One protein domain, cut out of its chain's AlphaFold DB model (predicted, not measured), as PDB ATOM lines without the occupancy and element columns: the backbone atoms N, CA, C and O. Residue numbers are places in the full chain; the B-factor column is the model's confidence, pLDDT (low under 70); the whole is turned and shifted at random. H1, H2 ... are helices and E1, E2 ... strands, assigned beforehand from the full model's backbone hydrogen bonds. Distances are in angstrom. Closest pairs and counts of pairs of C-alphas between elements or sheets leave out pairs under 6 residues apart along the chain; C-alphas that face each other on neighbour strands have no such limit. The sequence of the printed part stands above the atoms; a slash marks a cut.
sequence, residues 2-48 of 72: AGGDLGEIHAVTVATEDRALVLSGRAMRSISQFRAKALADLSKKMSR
ATOM      1  N   ALA A   2      17.722  19.903  57.560       43.88
ATOM      2  CA  ALA A   2      16.997  19.677  56.305       43.88
ATOM      3  C   ALA A   2      16.194  18.373  56.411       43.88
ATOM      4  O   ALA A   2      16.778  17.303  56.568       43.88
ATOM      5  N   GLY A   3      14.865  18.472  56.377       41.59
ATOM      6  CA  GLY A   3      13.951  17.331  56.342       41.59
ATOM      7  C   GLY A   3      13.244  17.289  54.993       41.59
ATOM      8  O   GLY A   3      12.658  18.292  54.592       41.59
ATOM      9  N   GLY A   4      13.323  16.153  54.300       53.56
ATOM     10  CA  GLY A   4      12.650  15.928  53.024       53.56
ATOM     11  C   GLY A   4      11.720  14.721  53.105       53.56
ATOM     12  O   GLY A   4      12.172  13.629  53.440       53.56
ATOM     13  N   ASP A   5      10.436  14.917  52.800       55.12
ATOM     14  CA  ASP A   5       9.456  13.840  52.607       55.12
ATOM     15  C   ASP A   5       9.404  13.465  51.121       55.12
ATOM     16  O   ASP A   5       9.209  14.336  50.272       55.12
ATOM     17  N   LEU A   6       9.593  12.183  50.803       49.78
ATOM     18  CA  LEU A   6       9.488  11.642  49.444       49.78
ATOM     19  C   LEU A   6       8.073  11.088  49.224       49.78
ATOM     20  O   LEU A   6       7.869   9.889  49.034       49.78
ATOM     21  N   GLY A   7       7.074  11.964  49.281       54.59
ATOM     22  CA  GLY A   7       5.690  11.626  48.957       54.59
ATOM     23  C   GLY A   7       5.369  11.887  47.481       54.59
ATOM     24  O   GLY A   7       5.852  12.849  46.895       54.59
ATOM     25  N   GLU A   8       4.459  11.107  46.881       53.59
ATOM     26  CA  GLU A   8       3.959  11.233  45.486       53.59
ATOM     27  C   GLU A   8       3.529  12.671  45.082       53.59
ATOM     28  O   GLU A   8       3.407  13.001  43.901       53.59
ATOM     29  N   ILE A   9       3.300  13.549  46.062       57.78
ATOM     30  CA  ILE A   9       2.857  14.939  45.895       57.78
ATOM     31  C   ILE A   9       3.986  15.952  46.158       57.78
ATOM     32  O   ILE A   9       3.935  17.043  45.592       57.78
ATOM     33  N   HIS A  10       5.027  15.592  46.913       57.56
ATOM     34  CA  HIS A  10       6.200  16.417  47.215       57.56
ATOM     35  C   HIS A  10       7.451  15.621  46.833       57.56
ATOM     36  O   HIS A  10       7.977  14.850  47.622       57.56
ATOM     37  N   ALA A  11       7.889  15.756  45.581       58.47
ATOM     38  CA  ALA A  11       8.979  14.950  45.041       58.47
ATOM     39  C   ALA A  11      10.325  15.282  45.705       58.47
ATOM     40  O   ALA A  11      11.144  14.390  45.878       58.47
ATOM     41  N   VAL A  12      10.543  16.551  46.073       59.44
ATOM     42  CA  VAL A  12      11.697  17.020  46.851       59.44
ATOM     43  C   VAL A  12      11.282  18.276  47.617       59.44
ATOM     44  O   VAL A  12      10.716  19.204  47.034       59.44
ATOM     45  N   THR A  13      11.573  18.322  48.912       58.19
ATOM     46  CA  THR A  13      11.439  19.522  49.748       58.19
ATOM     47  C   THR A  13      12.816  19.872  50.304       58.19
ATOM     48  O   THR A  13      13.439  19.061  50.982       58.19
ATOM     49  N   VAL A  14      13.336  21.051  49.953       60.66
ATOM     50  CA  VAL A  14      14.610  21.570  50.479       60.66
ATOM     51  C   VAL A  14      14.302  22.820  51.279       60.66
ATOM     52  O   VAL A  14      13.852  23.813  50.711       60.66
ATOM     53  N   ALA A  15      14.534  22.767  52.586       61.59
ATOM     54  CA  ALA A  15      14.401  23.910  53.477       61.59
ATOM     55  C   ALA A  15      15.765  24.239  54.097       61.59
ATOM     56  O   ALA A  15      16.394  23.386  54.727       61.59
ATOM     57  N   THR A  16      16.222  25.471  53.890       70.00
ATOM     58  CA  THR A  16      17.317  26.112  54.625       70.00
ATOM     59  C   THR A  16      16.744  27.227  55.501       70.00
ATOM     60  O   THR A  16      15.579  27.586  55.350       70.00
ATOM     61  N   GLU A  17      17.554  27.771  56.413       70.44
ATOM     62  CA  GLU A  17      17.155  28.778  57.418       70.44
ATOM     63  C   GLU A  17      16.367  29.974  56.819       70.44
ATOM     64  O   GLU A  17      15.491  30.517  57.481       70.44
ATOM     65  N   ASP A  18      16.619  30.329  55.549       65.69
ATOM     66  CA  ASP A  18      16.011  31.478  54.849       65.69
ATOM     67  C   ASP A  18      15.143  31.123  53.627       65.69
ATOM     68  O   ASP A  18      14.507  32.002  53.037       65.69
ATOM     69  N   ARG A  19      15.143  29.868  53.152       54.56
ATOM     70  CA  ARG A  19      14.473  29.505  51.887       54.56
ATOM     71  C   ARG A  19      13.910  28.095  51.912       54.56
ATOM     72  O   ARG A  19      14.585  27.150  52.303       54.56
ATOM     73  N   ALA A  20      12.703  27.947  51.374       61.34
ATOM     74  CA  ALA A  20      12.073  26.655  51.141       61.34
ATOM     75  C   ALA A  20      11.741  26.485  49.653       61.34
ATOM     76  O   ALA A  20      11.056  27.319  49.062       61.34
ATOM     77  N   LEU A  21      12.219  25.398  49.044       59.47
ATOM     78  CA  LEU A  21      11.900  24.997  47.678       59.47
ATOM     79  C   LEU A  21      11.121  23.682  47.710       59.47
ATOM     80  O   LEU A  21      11.596  22.670  48.227       59.47
ATOM     81  N   VAL A  22       9.913  23.714  47.147       66.44
ATOM     82  CA  VAL A  22       8.984  22.580  47.126       66.44
ATOM     83  C   VAL A  22       8.752  22.153  45.683       66.44
ATOM     84  O   VAL A  22       8.059  22.834  44.925       66.44
ATOM     85  N   LEU A  23       9.296  20.999  45.297       61.28
ATOM     86  CA  LEU A  23       9.009  20.387  44.006       61.28
ATOM     87  C   LEU A  23       7.753  19.516  44.130       61.28
ATOM     88  O   LEU A  23       7.778  18.430  44.708       61.28
ATOM     89  N   SER A  24       6.632  19.994  43.590       65.56
ATOM     90  CA  SER A  24       5.358  19.272  43.656       65.56
ATOM     91  C   SER A  24       5.283  18.133  42.629       65.56
ATOM     92  O   SER A  24       5.250  18.367  41.424       65.56
ATOM     93  N   GLY A  25       5.132  16.895  43.102       66.56
ATOM     94  CA  GLY A  25       4.925  15.679  42.305       66.56
ATOM     95  C   GLY A  25       3.513  15.521  41.717       66.56
ATOM     96  O   GLY A  25       3.185  14.476  41.161       66.56
ATOM     97  N   ARG A  26       2.648  16.544  41.781       72.38
ATOM     98  CA  ARG A  26       1.243  16.475  41.312       72.38
ATOM     99  C   ARG A  26       1.106  16.002  39.858       72.38
ATOM    100  O   ARG A  26       0.194  15.237  39.545       72.38
ATOM    101  N   ALA A  27       2.021  16.415  38.982       70.94
ATOM    102  CA  ALA A  27       2.059  15.947  37.597       70.94
ATOM    103  C   ALA A  27       2.413  14.449  37.510       70.94
ATOM    104  O   ALA A  27       1.755  13.701  36.787       70.94
ATOM    105  N   MET A  28       3.384  13.986  38.305       70.44
ATOM    106  CA  MET A  28       3.740  12.567  38.397       70.44
ATOM    107  C   MET A  28       2.581  11.724  38.933       70.44
ATOM    108  O   MET A  28       2.281  10.677  38.361       70.44
ATOM    109  N   ARG A  29       1.877  12.208  39.961       76.38
ATOM    110  CA  ARG A  29       0.645  11.594  40.472       76.38
ATOM    111  C   ARG A  29      -0.408  11.439  39.380       76.38
ATOM    112  O   ARG A  29      -0.956  10.354  39.212       76.38
ATOM    113  N   SER A  30      -0.666  12.497  38.609       78.44
ATOM    114  CA  SER A  30      -1.618  12.461  37.489       78.44
ATOM    115  C   SER A  30      -1.233  11.402  36.448       78.44
ATOM    116  O   SER A  30      -2.065  10.587  36.046       78.44
ATOM    117  N   ILE A  31       0.051  11.335  36.078       81.50
ATOM    118  CA  ILE A  31       0.570  10.338  35.130       81.50
ATOM    119  C   ILE A  31       0.445   8.916  35.697       81.50
ATOM    120  O   ILE A  31       0.015   8.008  34.984       81.50
ATOM    121  N   SER A  32       0.788   8.710  36.971       81.00
ATOM    122  CA  SER A  32       0.675   7.416  37.658       81.00
ATOM    123  C   SER A  32      -0.778   6.935  37.697       81.00
ATOM    124  O   SER A  32      -1.084   5.819  37.271       81.00
ATOM    125  N   GLN A  33      -1.705   7.814  38.085       84.25
ATOM    126  CA  GLN A  33      -3.139   7.525  38.084       84.25
ATOM    127  C   GLN A  33      -3.667   7.223  36.681       84.25
ATOM    128  O   GLN A  33      -4.450   6.288  36.507       84.25
ATOM    129  N   PHE A  34      -3.239   7.982  35.669       87.19
ATOM    130  CA  PHE A  34      -3.609   7.725  34.281       87.19
ATOM    131  C   PHE A  34      -3.134   6.340  33.819       87.19
ATOM    132  O   PHE A  34      -3.916   5.575  33.253       87.19
ATOM    133  N   ARG A  35      -1.885   5.970  34.131       83.62
ATOM    134  CA  ARG A  35      -1.337   4.636  33.834       83.62
ATOM    135  C   ARG A  35      -2.113   3.529  34.547       83.62
ATOM    136  O   ARG A  35      -2.449   2.530  33.915       83.62
ATOM    137  N   ALA A  36      -2.440   3.713  35.824       85.81
ATOM    138  CA  ALA A  36      -3.219   2.748  36.596       85.81
ATOM    139  C   ALA A  36      -4.624   2.537  36.003       85.81
ATOM    140  O   ALA A  36      -5.056   1.395  35.841       85.81
ATOM    141  N   LYS A  37      -5.307   3.618  35.595       90.25
ATOM    142  CA  LYS A  37      -6.608   3.545  34.906       90.25
ATOM    143  C   LYS A  37      -6.507   2.793  33.580       90.25
ATOM    144  O   LYS A  37      -7.278   1.866  33.341       90.25
ATOM    145  N   ALA A  38      -5.512   3.121  32.756       88.56
ATOM    146  CA  ALA A  38      -5.290   2.445  31.479       88.56
ATOM    147  C   ALA A  38      -5.028   0.935  31.653       88.56
ATOM    148  O   ALA A  38      -5.557   0.113  30.897       88.56
ATOM    149  N   LEU A  39      -4.251   0.551  32.672       88.62
ATOM    150  CA  LEU A  39      -3.999  -0.852  33.007       88.62
ATOM    151  C   LEU A  39      -5.256  -1.566  33.519       88.62
ATOM    152  O   LEU A  39      -5.502  -2.708  33.125       88.62
ATOM    153  N   ALA A  40      -6.071  -0.910  34.347       88.75
ATOM    154  CA  ALA A  40      -7.332  -1.467  34.835       88.75
ATOM    155  C   ALA A  40      -8.314  -1.739  33.683       88.75
ATOM    156  O   ALA A  40      -8.881  -2.832  33.594       88.75
ATOM    157  N   ASP A  41      -8.443  -0.800  32.743       89.44
ATOM    158  CA  ASP A  41      -9.275  -0.967  31.549       89.44
ATOM    159  C   ASP A  41      -8.787  -2.112  30.660       89.44
ATOM    160  O   ASP A  41      -9.585  -2.897  30.134       89.44
ATOM    161  N   LEU A  42      -7.468  -2.241  30.493       86.75
ATOM    162  CA  LEU A  42      -6.877  -3.348  29.751       86.75
ATOM    163  C   LEU A  42      -7.141  -4.687  30.454       86.75
ATOM    164  O   LEU A  42      -7.560  -5.643  29.798       86.75
ATOM    165  N   SER A  43      -6.962  -4.742  31.775       85.88
ATOM    166  CA  SER A  43      -7.225  -5.920  32.608       85.88
ATOM    167  C   SER A  43      -8.683  -6.375  32.509       85.88
ATOM    168  O   SER A  43      -8.952  -7.543  32.225       85.88
ATOM    169  N   LYS A  44      -9.635  -5.438  32.603       89.06
ATOM    170  CA  LYS A  44     -11.074  -5.709  32.456       89.06
ATOM    171  C   LYS A  44     -11.434  -6.250  31.073       89.06
ATOM    172  O   LYS A  44     -12.312  -7.099  30.937       89.06
ATOM    173  N   LYS A  45     -10.764  -5.779  30.020       86.25
ATOM    174  CA  LYS A  45     -10.958  -6.331  28.672       86.25
ATOM    175  C   LYS A  45     -10.320  -7.722  28.544       86.25
ATOM    176  O   LYS A  45     -10.904  -8.591  27.910       86.25
ATOM    177  N   MET A  46      -9.166  -7.962  29.173       83.44
ATOM    178  CA  MET A  46      -8.489  -9.268  29.173       83.44
ATOM    179  C   MET A  46      -9.211 -10.347  29.991       83.44
ATOM    180  O   MET A  46      -9.091 -11.524  29.643       83.44
ATOM    181  N   SER A  47      -9.934  -9.984  31.057       84.06
ATOM    182  CA  SER A  47     -10.709 -10.935  31.870       84.06
ATOM    183  C   SER A  47     -11.893 -11.525  31.101       84.06
ATOM    184  O   SER A  47     -12.246 -12.682  31.304       84.06
ATOM    185  N   ARG A  48     -12.450 -10.756  30.159       83.06
ATOM    186  CA  ARG A  48     -13.538 -11.186  29.268       83.06
ATOM    187  C   ARG A  48     -13.061 -12.059  28.103       83.06
ATOM    188  O   ARG A  48     -13.876 -12.714  27.462       83.06
TER     189      ARG A  48
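Overview. This is residues 2 to 48 of the 72 residues of the protein "Transposase" of Peribacillus asahii (UniProt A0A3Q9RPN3). A thin rod: a two-stranded hairpin, E1 and E2, at one end, and one long helix, H1, continuing the line to the other, with residues 33 to 48 sticking out free. Before the hairpin, residues 2 to 9 fold back beside E1. The 47 printed residues hold E1, E2 and H1 in that order, with an antiparallel sheet, E1 - E2; the class is mixed, helices and strands. The whole is extended, radius of gyration of the C-alphas 16.7 A, spanning 58 by 14 by 6 A.

Along the chain. No named element comes before E1, residues 10 to 16, which begins at C-alpha 10 at (6.200, 16.417, 47.215). E2 is residues 19 to 24. H1, residues 26 to 47, runs 31.4 A to C-alpha 47 at (-10.709, -10.935, 31.870).

Arrangement. Look at N 14 and O 21, 2.9 A apart, within hydrogen-bond range across the hairpin of E1 and E2, antiparallel at 177 degrees. The closest C-alphas of E1 and H1 are those of His 10 and Arg 26, 7.7 A apart. In H1 every O i to N i+4 pair is within hydrogen-bond range.

Size, cuts and confidence. The farthest C-alphas, Asp 18 and Arg 48, are 57.9 A apart. The printed part has no cut, and both links are tight. In this model pLDDT is under 70 at residues 2 to 15 and 18 to 25.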